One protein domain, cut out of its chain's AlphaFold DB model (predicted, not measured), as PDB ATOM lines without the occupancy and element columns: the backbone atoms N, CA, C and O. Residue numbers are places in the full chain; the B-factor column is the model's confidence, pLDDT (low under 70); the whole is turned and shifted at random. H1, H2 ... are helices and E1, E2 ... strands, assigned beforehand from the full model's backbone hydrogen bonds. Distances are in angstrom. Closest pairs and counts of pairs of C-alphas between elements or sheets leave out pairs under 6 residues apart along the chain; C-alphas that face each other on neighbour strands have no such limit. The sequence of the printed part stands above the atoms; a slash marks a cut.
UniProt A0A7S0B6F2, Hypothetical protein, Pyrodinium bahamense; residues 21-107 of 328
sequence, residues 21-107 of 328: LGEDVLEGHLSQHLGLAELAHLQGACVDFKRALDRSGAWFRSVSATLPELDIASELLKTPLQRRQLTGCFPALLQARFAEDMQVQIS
ATOM      1  N   LEU A  21     -27.683   3.010  -6.093       63.38
ATOM      2  CA  LEU A  21     -28.570   4.111  -5.748       63.38
ATOM      3  C   LEU A  21     -28.060   5.321  -6.527       63.38
ATOM      4  O   LEU A  21     -26.923   5.748  -6.326       63.38
ATOM      5  N   GLY A  22     -28.872   5.798  -7.472       68.50
ATOM      6  CA  GLY A  22     -28.533   6.968  -8.273       68.50
ATOM      7  C   GLY A  22     -28.188   8.140  -7.359       68.50
ATOM      8  O   GLY A  22     -28.756   8.259  -6.268       68.50
ATOM      9  N   GLU A  23     -27.255   8.988  -7.798       68.38
ATOM     10  CA  GLU A  23     -26.823  10.169  -7.040       68.38
ATOM     11  C   GLU A  23     -28.045  10.994  -6.587       68.38
ATOM     12  O   GLU A  23     -28.120  11.345  -5.414       68.38
ATOM     13  N   ASP A  24     -29.075  11.117  -7.434       73.06
ATOM     14  CA  ASP A  24     -30.346  11.799  -7.144       73.06
ATOM     15  C   ASP A  24     -31.133  11.210  -5.957       73.06
ATOM     16  O   ASP A  24     -31.716  11.944  -5.156       73.06
ATOM     17  N   VAL A  25     -31.151   9.879  -5.805       73.69
ATOM     18  CA  VAL A  25     -31.858   9.210  -4.697       73.69
ATOM     19  C   VAL A  25     -31.106   9.437  -3.394       73.69
ATOM     20  O   VAL A  25     -31.712   9.724  -2.362       73.69
ATOM     21  N   LEU A  26     -29.776   9.358  -3.434       69.75
ATOM     22  CA  LEU A  26     -28.950   9.664  -2.268       69.75
ATOM     23  C   LEU A  26     -29.077  11.138  -1.885       69.75
ATOM     24  O   LEU A  26     -29.131  11.478  -0.705       69.75
ATOM     25  N   GLU A  27     -29.174  12.007  -2.882       69.06
ATOM     26  CA  GLU A  27     -29.262  13.438  -2.691       69.06
ATOM     27  C   GLU A  27     -30.592  13.865  -2.057       69.06
ATOM     28  O   GLU A  27     -30.591  14.596  -1.060       69.06
ATOM     29  N   GLY A  28     -31.712  13.371  -2.593       71.81
ATOM     30  CA  GLY A  28     -33.056  13.724  -2.142       71.81
ATOM     31  C   GLY A  28     -33.524  12.964  -0.901       71.81
ATOM     32  O   GLY A  28     -34.018  13.582   0.034       71.81
ATOM     33  N   HIS A  29     -33.370  11.635  -0.860       77.69
ATOM     34  CA  HIS A  29     -33.908  10.827   0.242       77.69
ATOM     35  C   HIS A  29     -32.991  10.797   1.463       77.69
ATOM     36  O   HIS A  29     -33.474  10.933   2.586       77.69
ATOM     37  N   LEU A  30     -31.674  10.627   1.292       74.31
ATOM     38  CA  LEU A  30     -30.817  10.478   2.472       74.31
ATOM     39  C   LEU A  30     -30.688  11.778   3.251       74.31
ATOM     40  O   LEU A  30     -30.717  11.735   4.472       74.31
ATOM     41  N   SER A  31     -30.595  12.927   2.581       71.50
ATOM     42  CA  SER A  31     -30.467  14.209   3.287       71.50
ATOM     43  C   SER A  31     -31.718  14.597   4.087       71.50
ATOM     44  O   SER A  31     -31.616  15.378   5.028       71.50
ATOM     45  N   GLN A  32     -32.883  14.036   3.748       79.19
ATOM     46  CA  GLN A  32     -34.139  14.257   4.470       79.19
ATOM     47  C   GLN A  32     -34.333  13.298   5.650       79.19
ATOM     48  O   GLN A  32     -35.059  13.621   6.589       79.19
ATOM     49  N   HIS A  33     -33.719  12.114   5.600       82.06
ATOM     50  CA  HIS A  33     -33.986  11.039   6.559       82.06
ATOM     51  C   HIS A  33     -32.792  10.657   7.431       82.06
ATOM     52  O   HIS A  33     -32.983  10.009   8.459       82.06
ATOM     53  N   LEU A  34     -31.575  11.025   7.037       82.06
ATOM     54  CA  LEU A  34     -30.358  10.690   7.761       82.06
ATOM     55  C   LEU A  34     -29.762  11.922   8.424       82.06
ATOM     56  O   LEU A  34     -29.537  12.949   7.786       82.06
ATOM     57  N   GLY A  35     -29.457  11.784   9.711       85.19
ATOM     58  CA  GLY A  35     -28.668  12.756  10.441       85.19
ATOM     59  C   GLY A  35     -27.173  12.615  10.155       85.19
ATOM     60  O   GLY A  35     -26.692  11.747   9.416       85.19
ATOM     61  N   LEU A  36     -26.398  13.493  10.789       86.25
ATOM     62  CA  LEU A  36     -24.942  13.543  10.636       86.25
ATOM     63  C   LEU A  36     -24.235  12.261  11.091       86.25
ATOM     64  O   LEU A  36     -23.202  11.895  10.525       86.25
ATOM     65  N   ALA A  37     -24.779  11.575  12.099       85.31
ATOM     66  CA  ALA A  37     -24.213  10.328  12.602       85.31
ATOM     67  C   ALA A  37     -24.380   9.191  11.582       85.31
ATOM     68  O   ALA A  37     -23.442   8.439  11.312       85.31
ATOM     69  N   GLU A  38     -25.553   9.100  10.960       88.50
ATOM     70  CA  GLU A  38     -25.886   8.083   9.970       88.50
ATOM     71  C   GLU A  38     -25.052   8.239   8.695       88.50
ATOM     72  O   GLU A  38     -24.588   7.237   8.148       88.50
ATOM     73  N   LEU A  39     -24.778   9.473   8.256       86.88
ATOM     74  CA  LEU A  39     -23.886   9.724   7.118       86.88
ATOM     75  C   LEU A  39     -22.466   9.199   7.359       86.88
ATOM     76  O   LEU A  39     -21.877   8.577   6.471       86.88
ATOM     77  N   ALA A  40     -21.924   9.403   8.563       84.94
ATOM     78  CA  ALA A  40     -20.610   8.876   8.927       84.94
ATOM     79  C   ALA A  40     -20.598   7.336   8.923       84.94
ATOM     80  O   ALA A  40     -19.641   6.720   8.449       84.94
ATOM     81  N   HIS A  41     -21.679   6.706   9.394       87.12
ATOM     82  CA  HIS A  41     -21.833   5.252   9.350       87.12
ATOM     83  C   HIS A  41     -21.947   4.712   7.918       87.12
ATOM     84  O   HIS A  41     -21.271   3.736   7.589       87.12
ATOM     85  N   LEU A  42     -22.736   5.354   7.050       86.12
ATOM     86  CA  LEU A  42     -22.873   4.962   5.644       86.12
ATOM     87  C   LEU A  42     -21.559   5.082   4.873       86.12
ATOM     88  O   LEU A  42     -21.221   4.191   4.093       86.12
ATOM     89  N   GLN A  43     -20.788   6.143   5.123       86.56
ATOM     90  CA  GLN A  43     -19.474   6.322   4.507       86.56
ATOM     91  C   GLN A  43     -18.516   5.166   4.849       86.56
ATOM     92  O   GLN A  43     -17.674   4.798   4.031       86.56
ATOM     93  N   GLY A  44     -18.643   4.584   6.047       85.31
ATOM     94  CA  GLY A  44     -17.856   3.431   6.487       85.31
ATOM     95  C   GLY A  44     -18.393   2.070   6.032       85.31
ATOM     96  O   GLY A  44     -17.681   1.078   6.167       85.31
ATOM     97  N   ALA A  45     -19.621   1.998   5.508       87.81
ATOM     98  CA  ALA A  45     -20.290   0.732   5.212       87.81
ATOM     99  C   ALA A  45     -19.850   0.096   3.881       87.81
ATOM    100  O   ALA A  45     -19.696  -1.121   3.811       87.81
ATOM    101  N   CYS A  46     -19.657   0.894   2.822       87.62
ATOM    102  CA  CYS A  46     -19.230   0.415   1.502       87.62
ATOM    103  C   CYS A  46     -18.528   1.522   0.689       87.62
ATOM    104  O   CYS A  46     -18.825   2.709   0.843       87.62
ATOM    105  N   VAL A  47     -17.627   1.129  -0.224       86.81
ATOM    106  CA  VAL A  47     -16.905   2.034  -1.140       86.81
ATOM    107  C   VAL A  47     -17.860   2.815  -2.048       86.81
ATOM    108  O   VAL A  47     -17.613   3.994  -2.306       86.81
ATOM    109  N   ASP A  48     -18.956   2.200  -2.493       84.94
ATOM    110  CA  ASP A  48     -19.924   2.860  -3.374       84.94
ATOM    111  C   ASP A  48     -20.706   3.954  -2.639       84.94
ATOM    112  O   ASP A  48     -20.808   5.070  -3.148       84.94
ATOM    113  N   PHE A  49     -21.146   3.699  -1.399       84.94
ATOM    114  CA  PHE A  49     -21.762   4.730  -0.555       84.94
ATOM    115  C   PHE A  49     -20.806   5.873  -0.270       84.94
ATOM    116  O   PHE A  49     -21.194   7.031  -0.380       84.94
ATOM    117  N   LYS A  50     -19.545   5.566   0.048       88.25
ATOM    118  CA  LYS A  50     -18.524   6.595   0.225       88.25
ATOM    119  C   LYS A  50     -18.397   7.463  -1.026       88.25
ATOM    120  O   LYS A  50     -18.484   8.679  -0.916       88.25
ATOM    121  N   ARG A  51     -18.229   6.857  -2.206       85.38
ATOM    122  CA  ARG A  51     -18.071   7.590  -3.470       85.38
ATOM    123  C   ARG A  51     -19.294   8.451  -3.780       85.38
ATOM    124  O   ARG A  51     -19.134   9.591  -4.202       85.38
ATOM    125  N   ALA A  52     -20.490   7.918  -3.568       85.44
ATOM    126  CA  ALA A  52     -21.718   8.634  -3.863       85.44
ATOM    127  C   ALA A  52     -21.980   9.774  -2.859       85.44
ATOM    128  O   ALA A  52     -22.281  10.893  -3.267       85.44
ATOM    129  N   LEU A  53     -21.732   9.552  -1.562       87.06
ATOM    130  CA  LEU A  53     -21.737  10.615  -0.550       87.06
ATOM    131  C   LEU A  53     -20.690  11.692  -0.845       87.06
ATOM    132  O   LEU A  53     -20.973  12.871  -0.651       87.06
ATOM    133  N   ASP A  54     -19.502  11.301  -1.318       86.75
ATOM    134  CA  ASP A  54     -18.416  12.224  -1.651       86.75
ATOM    135  C   ASP A  54     -18.757  13.145  -2.830       86.75
ATOM    136  O   ASP A  54     -18.267  14.273  -2.851       86.75
ATOM    137  N   ARG A  55     -19.584  12.675  -3.773       85.50
ATOM    138  CA  ARG A  55     -20.035  13.430  -4.954       85.50
ATOM    139  C   ARG A  55     -21.313  14.232  -4.724       85.50
ATOM    140  O   ARG A  55     -21.522  15.235  -5.395       85.50
ATOM    141  N   SER A  56     -22.149  13.807  -3.782       85.00
ATOM    142  CA  SER A  56     -23.413  14.475  -3.467       85.00
ATOM    143  C   SER A  56     -23.234  15.715  -2.578       85.00
ATOM    144  O   SER A  56     -22.281  15.822  -1.805       85.00
ATOM    145  N   GLY A  57     -24.237  16.597  -2.561       88.06
ATOM    146  CA  GLY A  57     -24.376  17.644  -1.537       88.06
ATOM    147  C   GLY A  57     -24.969  17.157  -0.201       88.06
ATOM    148  O   GLY A  57     -25.423  17.978   0.596       88.06
ATOM    149  N   ALA A  58     -25.052  15.839   0.043       89.38
ATOM    150  CA  ALA A  58     -25.758  15.272   1.201       89.38
ATOM    151  C   ALA A  58     -25.175  15.733   2.545       89.38
ATOM    152  O   ALA A  58     -25.938  16.044   3.458       89.38
ATOM    153  N   TRP A  59     -23.844  15.842   2.649       90.56
ATOM    154  CA  TRP A  59     -23.179  16.368   3.844       90.56
ATOM    155  C   TRP A  59     -23.622  17.793   4.154       90.56
ATOM    156  O   TRP A  59     -24.062  18.057   5.265       90.56
ATOM    157  N   PHE A  60     -23.545  18.690   3.170       92.19
ATOM    158  CA  PHE A  60     -23.925  20.090   3.350       92.19
ATOM    159  C   PHE A  60     -25.382  20.217   3.791       92.19
ATOM    160  O   PHE A  60     -25.637  20.771   4.854       92.19
ATOM    161  N   ARG A  61     -26.322  19.595   3.065       90.44
ATOM    162  CA  ARG A  61     -27.745  19.625   3.441       90.44
ATOM    163  C   ARG A  61     -28.010  19.061   4.830       90.44
ATOM    164  O   ARG A  61     -28.763  19.666   5.579       90.44
ATOM    165  N   SER A  62     -27.380  17.944   5.189       90.94
ATOM    166  CA  SER A  62     -27.601  17.332   6.503       90.94
ATOM    167  C   SER A  62     -27.046  18.206   7.625       90.94
ATOM    168  O   SER A  62     -27.679  18.328   8.670       90.94
ATOM    169  N   VAL A  63     -25.897  18.863   7.414       92.19
ATOM    170  CA  VAL A  63     -25.356  19.805   8.401       92.19
ATOM    171  C   VAL A  63     -26.249  21.034   8.519       92.19
ATOM    172  O   VAL A  63     -26.643  21.360   9.631       92.19
ATOM    173  N   SER A  64     -26.633  21.656   7.402       91.81
ATOM    174  CA  SER A  64     -27.531  22.817   7.395       91.81
ATOM    175  C   SER A  64     -28.912  22.506   7.978       91.81
ATOM    176  O   SER A  64     -29.524  23.374   8.582       91.81
ATOM    177  N   ALA A  65     -29.409  21.276   7.827       91.12
ATOM    178  CA  ALA A  65     -30.668  20.853   8.437       91.12
ATOM    179  C   ALA A  65     -30.533  20.598   9.946       91.12
ATOM    180  O   ALA A  65     -31.461  20.876  10.700       91.12
ATOM    181  N   THR A  66     -29.393  20.061  10.394       90.75
ATOM    182  CA  THR A  66     -29.171  19.732  11.813       90.75
ATOM    183  C   THR A  66     -28.760  20.959  12.634       90.75
ATOM    184  O   THR A  66     -29.071  21.041  13.817       90.75
ATOM    185  N   LEU A  67     -28.031  21.892  12.021       91.69
ATOM    186  CA  LEU A  67     -27.483  23.100  12.637       91.69
ATOM    187  C   LEU A  67     -27.812  24.316  11.748       91.69
ATOM    188  O   LEU A  67     -26.898  24.897  11.157       91.69
ATOM    189  N   PRO A  68     -29.100  24.678  11.593       91.44
ATOM    190  CA  PRO A  68     -29.531  25.747  10.685       91.44
ATOM    191  C   PRO A  68     -28.999  27.135  11.064       91.44
ATOM    192  O   PRO A  68     -28.946  28.032  10.224       91.44
ATOM    193  N   GLU A  69     -28.577  27.314  12.312       91.12
ATOM    194  CA  GLU A  69     -27.977  28.547  12.821       91.12
ATOM    195  C   GLU A  69     -26.483  28.657  12.482       91.12
ATOM    196  O   GLU A  69     -25.874  29.703  12.709       91.12
ATOM    197  N   LEU A  70     -25.868  27.606  11.927       91.94
ATOM    198  CA  LEU A  70     -24.492  27.632  11.436       91.94
ATOM    199  C   LEU A  70     -24.469  27.812   9.914       91.94
ATOM    200  O   LEU A  70     -24.823  26.908   9.158       91.94
ATOM    201  N   ASP A  71     -23.955  28.952   9.457       93.38
ATOM    202  CA  ASP A  71     -23.616  29.173   8.052       93.38
ATOM    203  C   ASP A  71     -22.231  28.576   7.764       93.38
ATOM    204  O   ASP A  71     -21.188  29.213   7.937       93.38
ATOM    205  N   ILE A  72     -22.212  27.293   7.411       93.69
ATOM    206  CA  ILE A  72     -20.975  26.560   7.136       93.69
ATOM    207  C   ILE A  72     -20.630  26.681   5.658       93.69
ATOM    208  O   ILE A  72     -21.378  26.216   4.804       93.69
ATOM    209  N   ALA A  73     -19.444  27.206   5.346       93.81
ATOM    210  CA  ALA A  73     -18.975  27.264   3.969       93.81
ATOM    211  C   ALA A  73     -18.930  25.854   3.345       93.81
ATOM    212  O   ALA A  73     -18.269  24.948   3.860       93.81
ATOM    213  N   SER A  74     -19.591  25.668   2.196       92.56
ATOM    214  CA  SER A  74     -19.680  24.371   1.503       92.56
ATOM    215  C   SER A  74     -18.311  23.763   1.180       92.56
ATOM    216  O   SER A  74     -18.162  22.542   1.140       92.56
ATOM    217  N   GLU A  75     -17.293  24.608   0.994       93.12
ATOM    218  CA  GLU A  75     -15.895  24.215   0.786       93.12
ATOM    219  C   GLU A  75     -15.352  23.327   1.914       93.12
ATOM    220  O   GLU A  75     -14.592  22.397   1.648       93.12
ATOM    221  N   LEU A  76     -15.797  23.541   3.158       93.94
ATOM    222  CA  LEU A  76     -15.379  22.763   4.332       93.94
ATOM    223  C   LEU A  76     -15.905  21.327   4.320       93.94
ATOM    224  O   LEU A  76     -15.426  20.470   5.061       93.94
ATOM    225  N   LEU A  77     -16.890  21.051   3.472       92.81
ATOM    226  CA  LEU A  77     -17.487  19.735   3.309       92.81
ATOM    227  C   LEU A  77     -17.089  19.089   1.981       92.81
ATOM    228  O   LEU A  77     -17.595  18.017   1.663       92.81
ATOM    229  N   LYS A  78     -16.163  19.667   1.202       89.69
ATOM    230  CA  LYS A  78     -15.738  19.061  -0.070       89.69
ATOM    231  C   LYS A  78     -14.799  17.885   0.134       89.69
ATOM    232  O   LYS A  78     -15.005  16.837  -0.474       89.69
ATOM    233  N   THR A  79     -13.796  18.020   0.999       91.00
ATOM    234  CA  THR A  79     -12.777  16.975   1.166       91.00
ATOM    235  C   THR A  79     -13.083  16.043   2.345       91.00
ATOM    236  O   THR A  79     -13.573  16.496   3.382       91.00
ATOM    237  N   PRO A  80     -12.744  14.740   2.259       89.12
ATOM    238  CA  PRO A  80     -12.910  13.813   3.380       89.12
ATOM    239  C   PRO A  80     -12.171  14.244   4.656       89.12
ATOM    240  O   PRO A  80     -12.648  13.994   5.761       89.12
ATOM    241  N   LEU A  81     -11.013  14.899   4.513       90.12
ATOM    242  CA  LEU A  81     -10.222  15.377   5.645       90.12
ATOM    243  C   LEU A  81     -10.947  16.496   6.403       90.12
ATOM    244  O   LEU A  81     -11.113  16.387   7.617       90.12
ATOM    245  N   GLN A  82     -11.431  17.520   5.694       91.38
ATOM    246  CA  GLN A  82     -12.153  18.635   6.314       91.38
ATOM    247  C   GLN A  82     -13.470  18.167   6.944       91.38
ATOM    248  O   GLN A  82     -13.773  18.537   8.077       91.38
ATOM    249  N   ARG A  83     -14.199  17.249   6.287       91.12
ATOM    250  CA  ARG A  83     -15.390  16.614   6.881       91.12
ATOM    251  C   ARG A  83     -15.059  15.911   8.190       91.12
ATOM    252  O   ARG A  83     -15.793  16.060   9.162       91.12
ATOM    253  N   ARG A  84     -13.956  15.160   8.254       89.31
ATOM    254  CA  ARG A  84     -13.527  14.490   9.492       89.31
ATOM    255  C   ARG A  84     -13.197  15.491  10.606       89.31
ATOM    256  O   ARG A  84     -13.542  15.247  11.758       89.31
ATOM    257  N   GLN A  85     -12.542  16.602  10.279       91.12
ATOM    258  CA  GLN A  85     -12.249  17.662  11.251       91.12
ATOM    259  C   GLN A  85     -13.542  18.308  11.774       91.12
ATOM    260  O   GLN A  85     -13.742  18.414  12.986       91.12
ATOM    261  N   LEU A  86     -14.459  18.653  10.868       92.19
ATOM    262  CA  LEU A  86     -15.718  19.306  11.212       92.19
ATOM    263  C   LEU A  86     -16.665  18.380  11.993       92.19
ATOM    264  O   LEU A  86     -17.242  18.783  13.000       92.19
ATOM    265  N   THR A  87     -16.763  17.109  11.599       90.62
ATOM    266  CA  THR A  87     -17.569  16.099  12.310       90.62
ATOM    267  C   THR A  87     -17.109  15.877  13.748       90.62
ATOM    268  O   THR A  87     -17.944  15.677  14.627       90.62
ATOM    269  N   GLY A  88     -15.807  16.001  14.028       91.25
ATOM    270  CA  GLY A  88     -15.280  15.994  15.396       91.25
ATOM    271  C   GLY A  88     -15.762  17.169  16.264       91.25
ATOM    272  O   GLY A  88     -15.711  17.094  17.494       91.25
ATOM    273  N   CYS A  89     -16.255  18.246  15.648       94.56
ATOM    274  CA  CYS A  89     -16.781  19.423  16.334       94.56
ATOM    275  C   CYS A  89     -18.283  19.314  16.642       94.56
ATOM    276  O   CYS A  89     -18.725  19.854  17.658       94.56
ATOM    277  N   PHE A  90     -19.055  18.571  15.838       91.56
ATOM    278  CA  PHE A  90     -20.517  18.490  15.966       91.56
ATOM    279  C   PHE A  90     -21.037  18.067  17.342       91.56
ATOM    280  O   PHE A  90     -21.975  18.710  17.799       91.56
ATOM    281  N   PRO A  91     -20.450  17.093  18.069       90.62
ATOM    282  CA  PRO A  91     -20.955  16.740  19.395       90.62
ATOM    283  C   PRO A  91     -20.987  17.917  20.373       90.62
ATOM    284  O   PRO A  91     -21.864  17.972  21.223       90.62
ATOM    285  N   ALA A  92     -20.040  18.855  20.256       90.50
ATOM    286  CA  ALA A  92     -20.049  20.070  21.060       90.50
ATOM    287  C   ALA A  92     -21.052  21.090  20.506       90.50
ATOM    288  O   ALA A  92     -21.836  21.635  21.268       90.50
ATOM    289  N   LEU A  93     -21.057  21.323  19.191       90.75
ATOM    290  CA  LEU A  93     -21.938  22.316  18.564       90.75
ATOM    291  C   LEU A  93     -23.428  21.979  18.738       90.75
ATOM    292  O   LEU A  93     -24.215  22.877  18.999       90.75
ATOM    293  N   LEU A  94     -23.799  20.697  18.698       89.38
ATOM    294  CA  LEU A  94     -25.167  20.214  18.937       89.38
ATOM    295  C   LEU A  94     -25.643  20.401  20.386       89.38
ATOM    296  O   LEU A  94     -26.837  20.319  20.653       89.38
ATOM    297  N   GLN A  95     -24.723  20.607  21.332       86.06
ATOM    298  CA  GLN A  95     -25.067  20.911  22.723       86.06
ATOM    299  C   GLN A  95     -25.297  22.408  22.949       86.06
ATOM    300  O   GLN A  95     -25.804  22.782  24.003       86.06
ATOM    301  N   ALA A  96     -24.899  23.264  22.004       86.06
ATOM    302  CA  ALA A  96     -25.110  24.696  22.114       86.06
ATOM    303  C   ALA A  96     -26.537  25.053  21.694       86.06
ATOM    304  O   ALA A  96     -27.044  24.556  20.691       86.06
ATOM    305  N   ARG A  97     -27.168  25.963  22.439       82.88
ATOM    306  CA  ARG A  97     -28.357  26.672  21.966       82.88
ATOM    307  C   ARG A  97     -27.935  27.983  21.323       82.88
ATOM    308  O   ARG A  97     -27.150  28.739  21.896       82.88
ATOM    309  N   PHE A  98     -28.441  28.239  20.130       80.19
ATOM    310  CA  PHE A  98     -28.164  29.452  19.374       80.19
ATOM    311  C   PHE A  98     -29.195  30.524  19.725       80.19
ATOM    312  O   PHE A  98     -30.344  30.205  20.032       80.19
ATOM    313  N   ALA A  99     -28.777  31.791  19.739       76.12
ATOM    314  CA  ALA A  99     -29.717  32.894  19.889       76.12
ATOM    315  C   ALA A  99     -30.673  32.950  18.683       76.12
ATOM    316  O   ALA A  99     -30.272  32.651  17.557       76.12
ATOM    317  N   GLU A 100     -31.925  33.346  18.930       72.50
ATOM    318  CA  GLU A 100     -32.923  33.553  17.874       72.50
ATOM    319  C   GLU A 100     -32.403  34.565  16.835       72.50
ATOM    320  O   GLU A 100     -31.706  35.522  17.182       72.50
ATOM    321  N   ASP A 101     -32.728  34.325  15.561       74.62
ATOM    322  CA  ASP A 101     -32.372  35.167  14.407       74.62
ATOM    323  C   ASP A 101     -30.871  35.343  14.136       74.62
ATOM    324  O   ASP A 101     -30.452  36.277  13.444       74.62
ATOM    325  N   MET A 102     -30.040  34.434  14.646       72.38
ATOM    326  CA  MET A 102     -28.598  34.553  14.522       72.38
ATOM    327  C   MET A 102     -27.987  33.462  13.652       72.38
ATOM    328  O   MET A 102     -28.216  32.275  13.866       72.38
ATOM    329  N   GLN A 103     -27.144  33.878  12.705       81.62
ATOM    330  CA  GLN A 103     -26.326  32.968  11.911       81.62
ATOM    331  C   GLN A 103     -24.849  33.087  12.262       81.62
ATOM    332  O   GLN A 103     -24.277  34.173  12.368       81.62
ATOM    333  N   VAL A 104     -24.220  31.931  12.437       85.19
ATOM    334  CA  VAL A 104     -22.821  31.791  12.816       85.19
ATOM    335  C   VAL A 104     -22.041  31.295  11.627       85.19
ATOM    336  O   VAL A 104     -22.124  30.128  11.257       85.19
ATOM    337  N   GLN A 105     -21.245  32.187  11.055       89.88
ATOM    338  CA  GLN A 105     -20.412  31.830   9.926       89.88
ATOM    339  C   GLN A 105     -19.224  30.967  10.370       89.88
ATOM    340  O   GLN A 105     -18.447  31.361  11.244       89.88
ATOM    341  N   ILE A 106     -19.072  29.806   9.738       92.06
ATOM    342  CA  ILE A 106     -17.916  28.919   9.862       92.06
ATOM    343  C   ILE A 106     -17.257  28.845   8.486       92.06
ATOM    344  O   ILE A 106     -17.704  28.114   7.598       92.06
ATOM    345  N   SER A 107     -16.185  29.618   8.318       92.94
ATOM    346  CA  SER A 107     -15.475  29.760   7.040       92.94
ATOM    347  C   SER A 107     -14.231  28.877   6.951       92.94
ATOM    348  O   SER A 107     -13.741  28.616   5.854       92.94
TER     349      SER A 107
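Overview. This is residues 21 to 107 of the 328 residues of the protein "Hypothetical protein" of Pyrodinium bahamense (UniProt A0A7S0B6F2). An elongated, mostly helical body has H4 near its middle, with H1 and H2 packed on H4 and H3 set across the end of H1, and a very small parallel pair of strands, E1 and E2, at the far end from H3. H5 and H6 meet at a corner along one side, and after H7 the chain loops through residues 94 to 103 to bring E2 beside E1. The printed part has 87 residues, with seven named helices and two named strands in the order H1, H2, H3, H4, E1, H5, H6, H7, E2. It is compact, with a radius of gyration of the C-alphas of 12.9 A and spans of 39 by 24 by 21 A.

Arrangement. H1, residues 23 to 33, touches H4, residues 58 to 66, at a shallow tilt of 19 degrees, the same way; their closest C-alphas, of Ser 31 and Ala 58, are 5.3 A apart. H2, residues 36 to 45, touches H4 at a shallow tilt of 26 degrees, opposite ways, with the C-alphas of Leu 36 and Ser 62 closest at 6.2 A. H3, residues 47 to 55, touches H2 only at the corner, Gln 43 to Lys 50 being closest at 4.4 A between C-alphas. H3 and H1 touch only at their ends, about perpendicular at 88 degrees, with the C-alphas of Glu 23 and Ala 52 closest at 6.2 A. E1, residues 70 to 72, and E2, residues 104 to 106, are parallel neighbours at 24 degrees; N 71 and O 104 are 2.8 A apart, within hydrogen-bond range. H5, residues 74 to 77, only just touches H4, with 3 pairs of C-alphas within 8 A, the closest being Phe 60 and Ser 74 at 6.3 A. H6, residues 80 to 87, touches H5 only at the corner, with the C-alphas of Leu 77 and Arg 83 closest at 5.2 A. H7, residues 90 to 93, touches no helix and meets H6 only through their link. E1, H5, H6, H7 and E2 form a strand-helix-strand unit, two parallel neighbour strands with helices between. Every O i to N i+4 pair is within hydrogen-bond range in H2, H3, H4 and H6, and 5 of 7 in H1; H5 and H7 are too short for such a pair.

Along the chain. H1 begins at C-alpha 23, (-26.823, 10.169, -7.040), and is 15.4 A long; H2 is 14.7 A, H3 12.4 A, H4 12.0 A and H6 10.3 A. E2 ends at C-alpha 106, (-17.916, 28.919, 9.862).

Size, cuts and confidence. The C-alphas of Val 47 and Glu 100, the two farthest apart, are 40.1 A apart. The printed part has no cut and no long link. Residues 21 to 23 and 26 to 27 have pLDDT under 70.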